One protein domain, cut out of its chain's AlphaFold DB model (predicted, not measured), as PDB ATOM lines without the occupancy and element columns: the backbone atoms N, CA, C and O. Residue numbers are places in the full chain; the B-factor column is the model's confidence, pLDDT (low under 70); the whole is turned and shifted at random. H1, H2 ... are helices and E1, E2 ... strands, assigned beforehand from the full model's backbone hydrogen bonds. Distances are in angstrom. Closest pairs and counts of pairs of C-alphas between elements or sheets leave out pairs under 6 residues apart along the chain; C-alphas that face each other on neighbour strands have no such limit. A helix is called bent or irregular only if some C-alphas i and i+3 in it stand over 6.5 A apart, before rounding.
ATOM      1  N   PHE A  31     154.546  10.573 210.105       87.50
ATOM      2  CA  PHE A  31     154.654   9.757 208.898       87.50
ATOM      3  C   PHE A  31     155.113  10.599 207.708       87.50
ATOM      4  O   PHE A  31     155.026  11.829 207.722       87.50
ATOM      5  N   SER A  32     155.603   9.948 206.659       88.62
ATOM      6  CA  SER A  32     156.010  10.618 205.420       88.62
ATOM      7  C   SER A  32     155.825   9.697 204.224       88.62
ATOM      8  O   SER A  32     155.871   8.479 204.371       88.62
ATOM      9  N   TYR A  33     155.614  10.277 203.049       89.19
ATOM     10  CA  TYR A  33     155.680   9.558 201.780       89.19
ATOM     11  C   TYR A  33     157.060   9.750 201.165       89.19
ATOM     12  O   TYR A  33     157.480  10.886 201.000       89.19
ATOM     13  N   CYS A  34     157.773   8.685 200.815       89.69
ATOM     14  CA  CYS A  34     159.140   8.782 200.298       89.69
ATOM     15  C   CYS A  34     159.283   8.048 198.969       89.69
ATOM     16  O   CYS A  34     158.598   7.056 198.722       89.69
ATOM     17  N   LEU A  35     160.205   8.518 198.127       90.19
ATOM     18  CA  LEU A  35     160.617   7.765 196.945       90.19
ATOM     19  C   LEU A  35     161.421   6.532 197.361       90.19
ATOM     20  O   LEU A  35     162.234   6.619 198.285       90.19
ATOM     21  N   SER A  36     161.223   5.432 196.639       91.69
ATOM     22  CA  SER A  36     161.890   4.146 196.841       91.69
ATOM     23  C   SER A  36     162.491   3.646 195.539       91.69
ATOM     24  O   SER A  36     161.771   3.126 194.687       91.69
ATOM     25  N   CYS A  37     163.806   3.748 195.408       91.00
ATOM     26  CA  CYS A  37     164.525   3.263 194.243       91.00
ATOM     27  C   CYS A  37     166.031   3.169 194.485       91.00
ATOM     28  O   CYS A  37     166.575   3.795 195.400       91.00
ATOM     29  N   VAL A  38     166.710   2.419 193.624       91.31
ATOM     30  CA  VAL A  38     168.167   2.433 193.475       91.31
ATOM     31  C   VAL A  38     168.527   2.648 192.009       91.31
ATOM     32  O   VAL A  38     167.779   2.260 191.119       91.31
ATOM     33  N   THR A  39     169.654   3.300 191.750       88.19
ATOM     34  CA  THR A  39     170.239   3.387 190.409       88.19
ATOM     35  C   THR A  39     171.755   3.463 190.499       88.19
ATOM     36  O   THR A  39     172.300   3.988 191.478       88.19
ATOM     37  N   VAL A  40     172.415   2.960 189.462       86.06
ATOM     38  CA  VAL A  40     173.858   3.016 189.244       86.06
ATOM     39  C   VAL A  40     174.120   3.688 187.907       86.06
ATOM     40  O   VAL A  40     173.499   3.368 186.901       86.06
ATOM     41  N   HIS A  41     175.071   4.613 187.886       77.50
ATOM     42  CA  HIS A  41     175.553   5.220 186.662       77.50
ATOM     43  C   HIS A  41     176.689   4.384 186.069       77.50
ATOM     44  O   HIS A  41     177.860   4.701 186.292       77.50
ATOM     45  N   SER A  42     176.336   3.344 185.313       65.00
ATOM     46  CA  SER A  42     177.323   2.532 184.603       65.00
ATOM     47  C   SER A  42     177.580   3.063 183.204       65.00
ATOM     48  O   SER A  42     176.641   3.335 182.455       65.00
ATOM     49  N   SER A  43     178.856   3.226 182.853       57.59
ATOM     50  CA  SER A  43     179.243   3.696 181.525       57.59
ATOM     51  C   SER A  43     179.376   2.579 180.495       57.59
ATOM     52  O   SER A  43     179.339   2.918 179.322       57.59
ATOM     53  N   GLU A  44     179.509   1.292 180.861       53.66
ATOM     54  CA  GLU A  44     179.744   0.247 179.838       53.66
ATOM     55  C   GLU A  44     179.498  -1.235 180.236       53.66
ATOM     56  O   GLU A  44     179.669  -2.098 179.383       53.66
ATOM     57  N   ASN A  45     179.052  -1.586 181.457       54.47
ATOM     58  CA  ASN A  45     178.719  -2.983 181.841       54.47
ATOM     59  C   ASN A  45     177.688  -3.042 182.996       54.47
ATOM     60  O   ASN A  45     177.968  -3.529 184.096       54.47
ATOM     61  N   SER A  46     176.476  -2.545 182.737       58.19
ATOM     62  CA  SER A  46     175.451  -2.234 183.750       58.19
ATOM     63  C   SER A  46     175.102  -3.376 184.708       58.19
ATOM     64  O   SER A  46     175.003  -3.153 185.911       58.19
ATOM     65  N   ASN A  47     174.958  -4.606 184.209       61.25
ATOM     66  CA  ASN A  47     174.399  -5.693 185.020       61.25
ATOM     67  C   ASN A  47     175.380  -6.201 186.088       61.25
ATOM     68  O   ASN A  47     174.974  -6.494 187.209       61.25
ATOM     69  N   LEU A  48     176.679  -6.271 185.768       60.09
ATOM     70  CA  LEU A  48     177.693  -6.712 186.732       60.09
ATOM     71  C   LEU A  48     177.892  -5.666 187.839       60.09
ATOM     72  O   LEU A  48     178.092  -6.023 188.998       60.09
ATOM     73  N   SER A  49     177.813  -4.382 187.484       74.88
ATOM     74  CA  SER A  49     177.931  -3.289 188.448       74.88
ATOM     75  C   SER A  49     176.716  -3.193 189.374       74.88
ATOM     76  O   SER A  49     176.865  -3.030 190.588       74.88
ATOM     77  N   GLU A  50     175.507  -3.379 188.841       81.00
ATOM     78  CA  GLU A  50     174.277  -3.347 189.633       81.00
ATOM     79  C   GLU A  50     174.218  -4.484 190.664       81.00
ATOM     80  O   GLU A  50     173.935  -4.238 191.842       81.00
ATOM     81  N   ASP A  51     174.561  -5.713 190.265       85.81
ATOM     82  CA  ASP A  51     174.629  -6.855 191.181       85.81
ATOM     83  C   ASP A  51     175.708  -6.656 192.256       85.81
ATOM     84  O   ASP A  51     175.482  -6.944 193.438       85.81
ATOM     85  N   ASN A  52     176.868  -6.102 191.888       88.50
ATOM     86  CA  ASN A  52     177.920  -5.771 192.846       88.50
ATOM     87  C   ASN A  52     177.468  -4.693 193.837       88.50
ATOM     88  O   ASN A  52     177.711  -4.844 195.039       88.50
ATOM     89  N   LEU A  53     176.769  -3.645 193.379       88.50
ATOM     90  CA  LEU A  53     176.197  -2.640 194.274       88.50
ATOM     91  C   LEU A  53     175.171  -3.281 195.209       88.50
ATOM     92  O   LEU A  53     175.189  -3.027 196.412       88.50
ATOM     93  N   LYS A  54     174.274  -4.116 194.686       90.44
ATOM     94  CA  LYS A  54     173.258  -4.792 195.495       90.44
ATOM     95  C   LYS A  54     173.897  -5.647 196.586       90.44
ATOM     96  O   LYS A  54     173.474  -5.577 197.744       90.44
ATOM     97  N   ASN A  55     174.946  -6.394 196.249       91.75
ATOM     98  CA  ASN A  55     175.729  -7.174 197.205       91.75
ATOM     99  C   ASN A  55     176.419  -6.275 198.236       91.75
ATOM    100  O   ASN A  55     176.360  -6.554 199.435       91.75
ATOM    101  N   TYR A  56     177.006  -5.162 197.795       91.00
ATOM    102  CA  TYR A  56     177.612  -4.166 198.670       91.00
ATOM    103  C   TYR A  56     176.597  -3.583 199.666       91.00
ATOM    104  O   TYR A  56     176.817  -3.660 200.874       91.00
ATOM    105  N   LEU A  57     175.452  -3.079 199.200       91.62
ATOM    106  CA  LEU A  57     174.397  -2.519 200.052       91.62
ATOM    107  C   LEU A  57     173.849  -3.569 201.031       91.62
ATOM    108  O   LEU A  57     173.688  -3.290 202.222       91.62
ATOM    109  N   THR A  58     173.653  -4.803 200.562       92.69
ATOM    110  CA  THR A  58     173.231  -5.928 201.410       92.69
ATOM    111  C   THR A  58     174.272  -6.233 202.491       92.69
ATOM    112  O   THR A  58     173.905  -6.434 203.648       92.69
ATOM    113  N   SER A  59     175.572  -6.176 202.171       91.88
ATOM    114  CA  SER A  59     176.656  -6.360 203.154       91.88
ATOM    115  C   SER A  59     176.666  -5.285 204.251       91.88
ATOM    116  O   SER A  59     177.111  -5.535 205.370       91.88
ATOM    117  N   LYS A  60     176.107  -4.099 203.971       89.38
ATOM    118  CA  LYS A  60     175.885  -3.027 204.957       89.38
ATOM    119  C   LYS A  60     174.585  -3.200 205.757       89.38
ATOM    120  O   LYS A  60     174.220  -2.304 206.525       89.38
ATOM    121  N   ASN A  61     173.923  -4.353 205.635       90.94
ATOM    122  CA  ASN A  61     172.620  -4.679 206.220       90.94
ATOM    123  C   ASN A  61     171.489  -3.758 205.735       90.94
ATOM    124  O   ASN A  61     170.589  -3.419 206.506       90.94
ATOM    125  N   MET A  62     171.549  -3.328 204.472       91.50
ATOM    126  CA  MET A  62     170.463  -2.586 203.837       91.50
ATOM    127  C   MET A  62     169.568  -3.520 203.027       91.50
ATOM    128  O   MET A  62     170.045  -4.408 202.323       91.50
ATOM    129  N   ARG A  63     168.261  -3.271 203.073       93.19
ATOM    130  CA  ARG A  63     167.309  -3.813 202.107       93.19
ATOM    131  C   ARG A  63     167.377  -2.951 200.854       93.19
ATOM    132  O   ARG A  63     167.207  -1.734 200.921       93.19
ATOM    133  N   VAL A  64     167.656  -3.581 199.721       90.44
ATOM    134  CA  VAL A  64     167.849  -2.876 198.452       90.44
ATOM    135  C   VAL A  64     166.484  -2.643 197.788       90.44
ATOM    136  O   VAL A  64     165.768  -3.622 197.563       90.44
ATOM    137  N   PRO A  65     166.093  -1.385 197.503       88.94
ATOM    138  CA  PRO A  65     164.843  -1.076 196.809       88.94
ATOM    139  C   PRO A  65     164.901  -1.487 195.327       88.94
ATOM    140  O   PRO A  65     165.920  -1.964 194.833       88.94
ATOM    141  N   VAL A  66     163.788  -1.311 194.611       87.31
ATOM    142  CA  VAL A  66     163.688  -1.626 193.175       87.31
ATOM    143  C   VAL A  66     164.616  -0.721 192.359       87.31
ATOM    144  O   VAL A  66     164.732   0.471 192.646       87.31
ATOM    145  N   SER A  67     165.270  -1.293 191.352       85.31
ATOM    146  CA  SER A  67     166.112  -0.547 190.418       85.31
ATOM    147  C   SER A  67     165.259   0.265 189.444       85.31
ATOM    148  O   SER A  67     164.304  -0.268 188.877       85.31
ATOM    149  N   ASP A  68     165.564   1.555 189.290       83.62
ATOM    150  CA  ASP A  68     164.862   2.458 188.371       83.62
ATOM    151  C   ASP A  68     165.817   3.552 187.871       83.62
ATOM    152  O   ASP A  68     166.377   4.311 188.668       83.62
ATOM    153  N   ASP A  69     165.972   3.681 186.554       76.56
ATOM    154  CA  ASP A  69     166.839   4.689 185.923       76.56
ATOM    155  C   ASP A  69     166.451   6.130 186.300       76.56
ATOM    156  O   ASP A  69     167.301   7.020 186.420       76.56
ATOM    157  N   HIS A  70     165.170   6.372 186.589       76.81
ATOM    158  CA  HIS A  70     164.659   7.678 187.000       76.81
ATOM    159  C   HIS A  70     164.916   7.969 188.480       76.81
ATOM    160  O   HIS A  70     164.637   9.072 188.945       76.81
ATOM    161  N   CYS A  71     165.520   7.048 189.238       78.62
ATOM    162  CA  CYS A  71     165.889   7.291 190.632       78.62
ATOM    163  C   CYS A  71     166.886   8.450 190.793       78.62
ATOM    164  O   CYS A  71     166.977   9.101 191.843       78.62
ATOM    165  N   ARG A  72     167.651   8.744 189.738       70.69
ATOM    166  CA  ARG A  72     168.554   9.894 189.698       70.69
ATOM    167  C   ARG A  72     167.790  11.205 189.536       70.69
ATOM    168  O   ARG A  72     168.152  12.194 190.181       70.69
ATOM    169  N   GLU A  73     166.748  11.207 188.716       63.22
ATOM    170  CA  GLU A  73     166.088  12.412 188.233       63.22
ATOM    171  C   GLU A  73     164.761  12.717 188.935       63.22
ATOM    172  O   GLU A  73     164.147  11.910 189.626       63.22
ATOM    173  N   THR A  74     164.330  13.951 188.701       53.66
ATOM    174  CA  THR A  74     162.954  14.442 188.776       53.66
ATOM    175  C   THR A  74     162.289  14.619 190.146       53.66
ATOM    176  O   THR A  74     161.876  13.692 190.837       53.66
ATOM    177  N   ARG A  82     154.977   8.793 181.940       54.25
ATOM    178  CA  ARG A  82     156.324   8.529 182.487       54.25
ATOM    179  C   ARG A  82     156.266   7.496 183.612       54.25
ATOM    180  O   ARG A  82     155.389   7.575 184.470       54.25
ATOM    181  N   HIS A  83     157.207   6.548 183.613       51.81
ATOM    182  CA  HIS A  83     157.420   5.643 184.742       51.81
ATOM    183  C   HIS A  83     157.746   6.481 185.982       51.81
ATOM    184  O   HIS A  83     158.758   7.177 186.036       51.81
ATOM    185  N   LEU A  84     156.821   6.487 186.940       67.62
ATOM    186  CA  LEU A  84     156.983   7.184 188.207       67.62
ATOM    187  C   LEU A  84     157.773   6.277 189.144       67.62
ATOM    188  O   LEU A  84     157.355   5.149 189.409       67.62
ATOM    189  N   VAL A  85     158.882   6.798 189.672       75.69
ATOM    190  CA  VAL A  85     159.613   6.165 190.772       75.69
ATOM    191  C   VAL A  85     158.620   5.821 191.895       75.69
ATOM    192  O   VAL A  85     157.843   6.699 192.291       75.69
ATOM    193  N   PRO A  86     158.629   4.587 192.435       83.94
ATOM    194  CA  PRO A  86     157.682   4.175 193.466       83.94
ATOM    195  C   PRO A  86     157.690   5.099 194.688       83.94
ATOM    196  O   PRO A  86     158.749   5.437 195.222       83.94
ATOM    197  N   ILE A  87     156.497   5.465 195.165       86.94
ATOM    198  CA  ILE A  87     156.289   6.218 196.407       86.94
ATOM    199  C   ILE A  87     155.737   5.265 197.464       86.94
ATOM    200  O   ILE A  87     154.763   4.556 197.210       86.94
ATOM    201  N   TYR A  88     156.317   5.280 198.661       90.06
ATOM    202  CA  TYR A  88     155.843   4.477 199.785       90.06
ATOM    203  C   TYR A  88     155.523   5.315 201.010       90.06
ATOM    204  O   TYR A  88     156.133   6.350 201.263       90.06
ATOM    205  N   TYR A  89     154.558   4.822 201.779       90.19
ATOM    206  CA  TYR A  89     154.247   5.302 203.117       90.19
ATOM    207  C   TYR A  89     155.300   4.799 204.114       90.19
ATOM    208  O   TYR A  89     155.549   3.595 204.193       90.19
ATOM    209  N   CYS A  90     155.877   5.714 204.892       90.62
ATOM    210  CA  CYS A  90     156.896   5.425 205.893       90.62
ATOM    211  C   CYS A  90     156.364   5.743 207.290       90.62
ATOM    212  O   CYS A  90     156.077   6.903 207.615       90.62
ATOM    213  N   SER A  91     156.280   4.711 208.128       89.88
ATOM    214  CA  SER A  91     155.743   4.818 209.488       89.88
ATOM    215  C   SER A  91     156.683   5.556 210.438       89.88
ATOM    216  O   SER A  91     156.237   6.174 211.396       89.88
ATOM    217  N   SER A  92     157.985   5.546 210.140       88.69
ATOM    218  CA  SER A  92     158.991   6.299 210.891       88.69
ATOM    219  C   SER A  92     158.961   7.805 210.617       88.69
ATOM    220  O   SER A  92     159.705   8.552 211.248       88.69
ATOM    221  N   GLY A  93     158.197   8.243 209.609       89.00
ATOM    222  CA  GLY A  93     158.200   9.627 209.147       89.00
ATOM    223  C   GLY A  93     159.542  10.096 208.595       89.00
ATOM    224  O   GLY A  93     159.836  11.280 208.683       89.00
ATOM    225  N   ALA A  94     160.379   9.197 208.072       90.62
ATOM    226  CA  ALA A  94     161.732   9.542 207.649       90.62
ATOM    227  C   ALA A  94     162.050   9.046 206.239       90.62
ATOM    228  O   ALA A  94     162.014   7.841 205.979       90.62
ATOM    229  N   CYS A  95     162.435   9.975 205.364       90.56
ATOM    230  CA  CYS A  95     162.970   9.655 204.047       90.56
ATOM    231  C   CYS A  95     164.495   9.694 204.060       90.56
ATOM    232  O   CYS A  95     165.102  10.581 204.668       90.56
ATOM    233  N   VAL A  96     165.107   8.779 203.314       91.81
ATOM    234  CA  VAL A  96     166.557   8.694 203.142       91.81
ATOM    235  C   VAL A  96     166.917   8.860 201.674       91.81
ATOM    236  O   VAL A  96     166.227   8.357 200.784       91.81
ATOM    237  N   LYS A  97     168.019   9.570 201.430       91.19
ATOM    238  CA  LYS A  97     168.740   9.607 200.159       91.19
ATOM    239  C   LYS A  97     170.212   9.328 200.419       91.19
ATOM    240  O   LYS A  97     170.857  10.084 201.139       91.19
ATOM    241  N   ILE A  98     170.740   8.281 199.806       90.06
ATOM    242  CA  ILE A  98     172.158   7.942 199.813       90.06
ATOM    243  C   ILE A  98     172.709   8.239 198.430       90.06
ATOM    244  O   ILE A  98     172.113   7.850 197.429       90.06
ATOM    245  N   LYS A  99     173.837   8.939 198.373       88.81
ATOM    246  CA  LYS A  99     174.608   9.124 197.146       88.81
ATOM    247  C   LYS A  99     176.063   8.813 197.442       88.81
ATOM    248  O   LYS A  99     176.630   9.434 198.335       88.81
ATOM    249  N   GLY A 100     176.651   7.899 196.688       87.94
ATOM    250  CA  GLY A 100     178.053   7.526 196.839       87.94
ATOM    251  C   GLY A 100     178.675   7.130 195.511       87.94
ATOM    252  O   GLY A 100     178.022   7.181 194.465       87.94
ATOM    253  N   THR A 101     179.934   6.730 195.590       86.62
ATOM    254  CA  THR A 101     180.702   6.166 194.484       86.62
ATOM    255  C   THR A 101     181.137   4.762 194.874       86.62
ATOM    256  O   THR A 101     181.683   4.561 195.954       86.62
ATOM    257  N   PHE A 102     180.889   3.778 194.021       85.00
ATOM    258  CA  PHE A 102     181.288   2.393 194.230       85.00
ATOM    259  C   PHE A 102     181.863   1.856 192.921       85.00
ATOM    260  O   PHE A 102     181.203   1.959 191.895       85.00
ATOM    261  N   GLN A 103     183.092   1.325 192.950       85.25
ATOM    262  CA  GLN A 103     183.800   0.854 191.745       85.25
ATOM    263  C   GLN A 103     183.817   1.905 190.614       85.25
ATOM    264  O   GLN A 103     183.508   1.597 189.471       85.25
ATOM    265  N   ASP A 104     184.130   3.159 190.959       83.06
ATOM    266  CA  ASP A 104     184.136   4.327 190.056       83.06
ATOM    267  C   ASP A 104     182.771   4.733 189.469       83.06
ATOM    268  O   ASP A 104     182.668   5.731 188.754       83.06
ATOM    269  N   GLU A 105     181.693   4.049 189.852       84.62
ATOM    270  CA  GLU A 105     180.336   4.360 189.418       84.62
ATOM    271  C   GLU A 105     179.544   5.088 190.507       84.62
ATOM    272  O   GLU A 105     179.599   4.771 191.699       84.62
ATOM    273  N   ILE A 106     178.784   6.106 190.100       86.25
ATOM    274  CA  ILE A 106     177.941   6.872 191.020       86.25
ATOM    275  C   ILE A 106     176.639   6.114 191.217       86.25
ATOM    276  O   ILE A 106     175.935   5.841 190.249       86.25
ATOM    277  N   TYR A 107     176.260   5.878 192.467       87.94
ATOM    278  CA  TYR A 107     174.968   5.290 192.792       87.94
ATOM    279  C   TYR A 107     174.109   6.220 193.642       87.94
ATOM    280  O   TYR A 107     174.601   7.081 194.385       87.94
ATOM    281  N   VAL A 108     172.796   6.037 193.532       89.50
ATOM    282  CA  VAL A 108     171.799   6.724 194.353       89.50
ATOM    283  C   VAL A 108     170.819   5.699 194.899       89.50
ATOM    284  O   VAL A 108     170.273   4.906 194.142       89.50
ATOM    285  N   VAL A 109     170.566   5.750 196.206       91.94
ATOM    286  CA  VAL A 109     169.498   4.995 196.874       91.94
ATOM    287  C   VAL A 109     168.529   5.990 197.497       91.94
ATOM    288  O   VAL A 109     168.948   6.932 198.169       91.94
ATOM    289  N   ARG A 110     167.232   5.791 197.299       92.06
ATOM    290  CA  ARG A 110     166.156   6.528 197.970       92.06
ATOM    291  C   ARG A 110     165.225   5.503 198.589       92.06
ATOM    292  O   ARG A 110     164.864   4.561 197.900       92.06
ATOM    293  N   GLU A 111     164.875   5.645 199.862       94.06
ATOM    294  CA  GLU A 111     163.929   4.735 200.524       94.06
ATOM    295  C   GLU A 111     163.407   5.357 201.832       94.06
ATOM    296  O   GLU A 111     163.958   6.348 202.331       94.06
ATOM    297  N   CYS A 112     162.352   4.774 202.401       92.88
ATOM    298  CA  CYS A 112     161.988   4.983 203.799       92.88
ATOM    299  C   CYS A 112     163.085   4.454 204.734       92.88
ATOM    300  O   CYS A 112     163.666   3.394 204.499       92.88
ATOM    301  N   TRP A 113     163.323   5.134 205.851       91.75
ATOM    302  CA  TRP A 113     164.322   4.697 206.829       91.75
ATOM    303  C   TRP A 113     164.056   3.287 207.398       91.75
ATOM    304  O   TRP A 113     164.961   2.457 207.435       91.75
ATOM    305  N   ASP A 114     162.816   3.015 207.811       90.56
ATOM    306  CA  ASP A 114     162.343   1.747 208.399       90.56
ATOM    307  C   ASP A 114     162.330   0.572 207.405       90.56
ATOM    308  O   ASP A 114     162.390  -0.605 207.781       90.56
ATOM    309  N   ARG A 115     162.276   0.880 206.110       93.00
ATOM    310  CA  ARG A 115     162.378  -0.117 205.043       93.00
ATOM    311  C   ARG A 115     163.814  -0.387 204.645       93.00
ATOM    312  O   ARG A 115     164.135  -1.548 204.404       93.00
ATOM    313  N   LEU A 116     164.651   0.648 204.618       91.88
ATOM    314  CA  LEU A 116     166.048   0.555 204.217       91.88
ATOM    315  C   LEU A 116     166.854  -0.337 205.162       91.88
ATOM    316  O   LEU A 116     167.677  -1.119 204.704       91.88
ATOM    317  N   TRP A 117     166.627  -0.244 206.470       88.19
ATOM    318  CA  TRP A 117     167.303  -1.082 207.459       88.19
ATOM    319  C   TRP A 117     166.548  -1.113 208.784       88.19
ATOM    320  O   TRP A 117     165.663  -0.304 209.044       88.19
ATOM    321  N   ASP A 118     166.947  -2.032 209.655       84.75
ATOM    322  CA  ASP A 118     166.423  -2.116 211.013       84.75
ATOM    323  C   ASP A 118     167.346  -1.369 211.986       84.75
ATOM    324  O   ASP A 118     168.154  -1.955 212.710       84.75
ATOM    325  N   ARG A 119     167.327  -0.032 211.919       82.00
ATOM    326  CA  ARG A 119     168.112   0.834 212.814       82.00
ATOM    327  C   ARG A 119     167.221   1.908 213.422       82.00
ATOM    328  O   ARG A 119     166.383   2.455 212.715       82.00
ATOM    329  N   PRO A 120     167.403   2.288 214.695       81.44
ATOM    330  CA  PRO A 120     166.685   3.423 215.256       81.44
ATOM    331  C   PRO A 120     167.217   4.737 214.673       81.44
ATOM    332  O   PRO A 120     168.430   4.918 214.519       81.44
ATOM    333  N   ILE A 121     166.315   5.678 214.397       77.62
ATOM    334  CA  ILE A 121     166.685   7.054 214.057       77.62
ATOM    335  C   ILE A 121     167.225   7.708 215.329       77.62
ATOM    336  O   ILE A 121     166.496   7.857 216.309       77.62
ATOM    337  N   LYS A 122     168.502   8.098 215.338       72.56
ATOM    338  CA  LYS A 122     169.082   8.838 216.467       72.56
ATOM    339  C   LYS A 122     168.892  10.341 216.262       72.56
ATOM    340  O   LYS A 122     168.853  10.829 215.131       72.56
ATOM    341  N   HIS A 123     168.820  11.095 217.357       65.38
ATOM    342  CA  HIS A 123     168.869  12.556 217.289       65.38
ATOM    343  C   HIS A 123     170.129  13.031 216.551       65.38
ATOM    344  O   HIS A 123     171.205  12.456 216.709       65.38
ATOM    345  N   GLY A 124     169.972  14.057 215.711       67.00
ATOM    346  CA  GLY A 124     171.049  14.614 214.884       67.00
ATOM    347  C   GLY A 124     171.232  13.970 213.504       67.00
ATOM    348  O   GLY A 124     172.057  14.446 212.736       67.00
ATOM    349  N   TRP A 125     170.462  12.932 213.148       72.88
ATOM    350  CA  TRP A 125     170.540  12.329 211.805       72.88
ATOM    351  C   TRP A 125     169.854  13.157 210.716       72.88
ATOM    352  O   TRP A 125     170.145  12.972 209.538       72.88
ATOM    353  N   GLN A 126     168.962  14.077 211.095       81.50
ATOM    354  CA  GLN A 126     168.353  15.011 210.154       81.50
ATOM    355  C   GLN A 126     169.430  15.907 209.531       81.50
ATOM    356  O   GLN A 126     170.203  16.551 210.235       81.50
ATOM    357  N   GLY A 127     169.450  15.982 208.202       79.88
ATOM    358  CA  GLY A 127     170.513  16.652 207.460       79.88
ATOM    359  C   GLY A 127     171.275  15.678 206.572       79.88
ATOM    360  O   GLY A 127     170.798  14.581 206.308       79.88
ATOM    361  N   CYS A 128     172.419  16.110 206.046       82.31
ATOM    362  CA  CYS A 128     173.273  15.290 205.189       82.31
ATOM    363  C   CYS A 128     174.625  15.096 205.868       82.31
ATOM    364  O   CYS A 128     175.267  16.081 206.228       82.31
ATOM    365  N   SER A 129     175.054  13.850 206.028       80.12
ATOM    366  CA  SER A 129     176.316  13.500 206.679       80.12
ATOM    367  C   SER A 129     176.994  12.327 205.974       80.12
ATOM    368  O   SER A 129     176.357  11.580 205.230       80.12
ATOM    369  N   VAL A 130     178.302  12.199 206.182       78.25
ATOM    370  CA  VAL A 130     179.048  10.981 205.846       78.25
ATOM    371  C   VAL A 130     178.966  10.055 207.054       78.25
ATOM    372  O   VAL A 130     179.047  10.522 208.189       78.25
ATOM    373  N   VAL A 131     178.782   8.760 206.815       73.38
ATOM    374  CA  VAL A 131     178.674   7.752 207.876       73.38
ATOM    375  C   VAL A 131     179.825   6.754 207.803       73.38
ATOM    376  O   VAL A 131     180.182   6.283 206.723       73.38
ATOM    377  N   ASP A 132     180.364   6.376 208.962       76.00
ATOM    378  CA  ASP A 132     181.581   5.555 209.055       76.00
ATOM    379  C   ASP A 132     181.449   4.187 208.370       76.00
ATOM    380  O   ASP A 132     182.392   3.686 207.765       76.00
ATOM    381  N   PHE A 133     180.262   3.577 208.403       76.69
ATOM    382  CA  PHE A 133     180.053   2.245 207.825       76.69
ATOM    383  C   PHE A 133     179.962   2.236 206.288       76.69
ATOM    384  O   PHE A 133     179.919   1.150 205.715       76.69
ATOM    385  N   MET A 134     179.935   3.397 205.622       79.94
ATOM    386  CA  MET A 134     179.975   3.518 204.151       79.94
ATOM    387  C   MET A 134     181.163   4.351 203.652       79.94
ATOM    388  O   MET A 134     181.131   4.866 202.527       79.94
ATOM    389  N   TYR A 135     182.190   4.514 204.491       75.31
ATOM    390  CA  TYR A 135     183.381   5.302 204.180       75.31
ATOM    391  C   TYR A 135     184.085   4.829 202.897       75.31
ATOM    392  O   TYR A 135     184.562   5.638 202.108       75.31
ATOM    393  N   ASP A 136     184.048   3.521 202.644       78.94
ATOM    394  CA  ASP A 136     184.555   2.840 201.451       78.94
ATOM    395  C   ASP A 136     183.886   3.270 200.139       78.94
ATOM    396  O   ASP A 136     184.460   3.081 199.072       78.94
ATOM    397  N   SER A 137     182.705   3.887 200.211       77.69
ATOM    398  CA  SER A 137     181.969   4.372 199.037       77.69
ATOM    399  C   SER A 137     181.784   5.891 198.992       77.69
ATOM    400  O   SER A 137     180.966   6.389 198.216       77.69
ATOM    401  N   LEU A 138     182.481   6.636 199.865       79.50
ATOM    402  CA  LEU A 138     182.340   8.095 200.015       79.50
ATOM    403  C   LEU A 138     180.866   8.545 200.090       79.50
ATOM    404  O   LEU A 138     180.477   9.583 199.550       79.50
ATOM    405  N   ALA A 139     180.016   7.721 200.709       84.50
ATOM    406  CA  ALA A 139     178.579   7.916 200.643       84.50
ATOM    407  C   ALA A 139     178.119   9.036 201.574       84.50
ATOM    408  O   ALA A 139     178.410   9.053 202.772       84.50
ATOM    409  N   HIS A 140     177.309   9.932 201.022       85.50
ATOM    410  CA  HIS A 140     176.550  10.915 201.772       85.50
ATOM    411  C   HIS A 140     175.136  10.399 202.001       85.50
ATOM    412  O   HIS A 140     174.417  10.091 201.047       85.50
ATOM    413  N   ILE A 141     174.722  10.357 203.264       87.19
ATOM    414  CA  ILE A 141     173.365  10.016 203.677       87.19
ATOM    415  C   ILE A 141     172.647  11.296 204.078       87.19
ATOM    416  O   ILE A 141     173.059  11.992 205.005       87.19
ATOM    417  N   CYS A 142     171.560  11.597 203.378       87.62
ATOM    418  CA  CYS A 142     170.637  12.668 203.706       87.62
ATOM    419  C   CYS A 142     169.354  12.084 204.298       87.62
ATOM    420  O   CYS A 142     168.673  11.311 203.624       87.62
ATOM    421  N   VAL A 143     169.006  12.492 205.518       89.38
ATOM    422  CA  VAL A 143     167.748  12.125 206.181       89.38
ATOM    423  C   VAL A 143     166.903  13.373 206.394       89.38
ATOM    424  O   VAL A 143     167.399  14.433 206.791       89.38
ATOM    425  N   CYS A 144     165.611  13.248 206.135       87.06
ATOM    426  CA  CYS A 144     164.619  14.275 206.414       87.06
ATOM    427  C   CYS A 144     163.413  13.638 207.101       87.06
ATOM    428  O   CYS A 144     163.023  12.519 206.772       87.06
ATOM    429  N   LEU A 145     162.883  14.350 208.095       87.50
ATOM    430  CA  LEU A 145     161.810  13.894 208.969       87.50
ATOM    431  C   LEU A 145     160.540  14.683 208.673       87.50
ATOM    432  O   LEU A 145     160.620  15.881 208.400       87.50
ATOM    433  N   SER A 146     159.394  14.013 208.752       84.25
ATOM    434  CA  SER A 146     158.053  14.602 208.701       84.25
ATOM    435  C   SER A 146     157.750  15.408 207.433       84.25
ATOM    436  O   SER A 146     156.811  16.200 207.425       84.25
ATOM    437  N   ASN A 147     158.509  15.191 206.354       82.38
ATOM    438  CA  ASN A 147     158.395  15.940 205.111       82.38
ATOM    439  C   ASN A 147     158.232  14.983 203.926       82.38
ATOM    440  O   ASN A 147     159.103  14.158 203.649       82.38
ATOM    441  N   ASP A 148     157.107  15.090 203.227       84.75
ATOM    442  CA  ASP A 148     156.802  14.215 202.101       84.75
ATOM    443  C   ASP A 148     157.744  14.481 200.926       84.75
ATOM    444  O   ASP A 148     158.050  15.617 200.572       84.75
ATOM    445  N   LEU A 149     158.208  13.397 200.310       84.62
ATOM    446  CA  LEU A 149     159.045  13.364 199.119       84.62
ATOM    447  C   LEU A 149     160.332  14.184 199.264       84.62
ATOM    448  O   LEU A 149     160.956  14.544 198.270       84.62
ATOM    449  N   CYS A 150     160.795  14.453 200.484       83.94
ATOM    450  CA  CYS A 150     161.991  15.256 200.720       83.94
ATOM    451  C   CYS A 150     163.284  14.577 200.224       83.94
ATOM    452  O   CYS A 150     164.287  15.251 199.984       83.94
ATOM    453  N   ASN A 151     163.254  13.256 199.988       86.94
ATOM    454  CA  ASN A 151     164.326  12.520 199.311       86.94
ATOM    455  C   ASN A 151     164.273  12.604 197.770       86.94
ATOM    456  O   ASN A 151     165.151  12.049 197.108       86.94
ATOM    457  N   SER A 152     163.304  13.327 197.192       79.81
ATOM    458  CA  SER A 152     163.257  13.646 195.756       79.81
ATOM    459  C   SER A 152     164.255  14.727 195.351       79.81
ATOM    460  O   SER A 152     164.834  14.674 194.263       79.81
ATOM    461  N   ALA A 153     164.500  15.690 196.241       64.81
ATOM    462  CA  ALA A 153     165.214  16.901 195.893       64.81
ATOM    463  C   ALA A 153     166.690  16.629 195.561       64.81
ATOM    464  O   ALA A 153     167.446  15.968 196.289       64.81
TER     465      ALA A 153
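AT A GLANCE: This is residues 31 to 74 and 82 to 153 of the 182 residues of an uncharacterized protein of Trichinella nativa (UniProt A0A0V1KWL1). Picture one twisted five-stranded sheet with the long helix H1 laid slantwise over one face, and the short helices H2 and H3 on that same face, beside the strands. At one end of the sheet, E1 and E3 pair as a small two-stranded ribbon, and E1 runs on into E2 at the sheet's edge. The printed part has 116 residues with three named helices and seven named strands, in the order E1 E2 H1 E3 E4 E5 H2 E6 H3 E7; the class is mixed, helices and strands. The large sheet runs E2 - E5 - E4 - E7 - E6, antiparallel throughout. The whole is compact, with a radius of gyration of the C-alphas of 13.3 A, and spans 39 by 37 by 20 A.

IN THESE COORDINATES: Find C-alpha 32 at (156.010, 10.618, 205.420); there E1 begins, residues 32 to 35. Past one residue comes E2, residues 37 to 41, 13.5 A long. Look next at C-alpha 46 at (175.451, -2.234, 183.750), from which H1, residues 46 to 59, runs 19.9 A. After the cut you meet E3, residues 87 to 90. E4, residues 94 to 102, is the longest strand, 24.8 A, and E5, residues 105 to 112, comes back over 23.3 A. H2 follows at once, residues 113 to 116, 5.2 A long. E6, residues 127 to 130, measures 10.4 A, and H3, residues 132 to 137, 10.1 A. E7, residues 140 to 145, 16.7 A long, ends at C-alpha 145 at (161.810, 13.894, 208.969).

HOW THE PARTS SIT: Begin with the five-stranded sheet, which is twisted: its C-alphas lie up to 4.1 A off the best plane. E2 and E6 are its edge strands. E2 and E5 are antiparallel at 173 degrees, with N 39 and O 108 at 2.9 A, within hydrogen-bond range. E4 and E5 form a hairpin at 166 degrees; look for N 98 and O 109 at 2.8 A. E4 and E7 are antiparallel at 173 degrees, with N 97 and O 142 at 2.9 A. E7 and E6 are antiparallel at 154 degrees, with N 129 and O 141 at 2.9 A. H1 is on the sheet at a height of 9.0 A, over E2 and, only just, over E5, where 3 of its C-alphas fall. It runs slantwise to the strands, at 53 degrees to E2 on the local plane; the closest C-alphas of H1 and E2 are those of Glu 50 and Val 40, 6.4 A apart. H2, at a height of 6.1 A, and H3, at 5.0 A, are on the same face as H1, and each lies over none of the strands. The closest C-alphas of H3 and E4 are those of Ser 137 and Thr 101, 5.1 A apart. The three helices are apart from one another. E1 and E3 are antiparallel at 142 degrees, with N 34 and O 88 at 2.9 A. In H1 every O i to N i+4 pair is within hydrogen-bond range, while H2 is too short for such a pair. H3 is irregular, with C-alphas 133 and 136 at 7.8 A; it has 0 of 2 such pairs but 2 of 3 O i to N i+3 pairs within range.

THE WHOLE: The two C-alphas farthest apart are those of Glu 44 and His 123, 40.9 A. Residues 75 to 81 are not printed, and C-alphas 74 and 82 stand 10.9 A apart across that cut. Of the links printed whole, none is long. Residues 60 to 74 hold no named element. The mean pLDDT of the printed part is 82.4; it is under 70 at residues 42 to 48, 73 to 74, 82 to 84, 123 to 124 and 153.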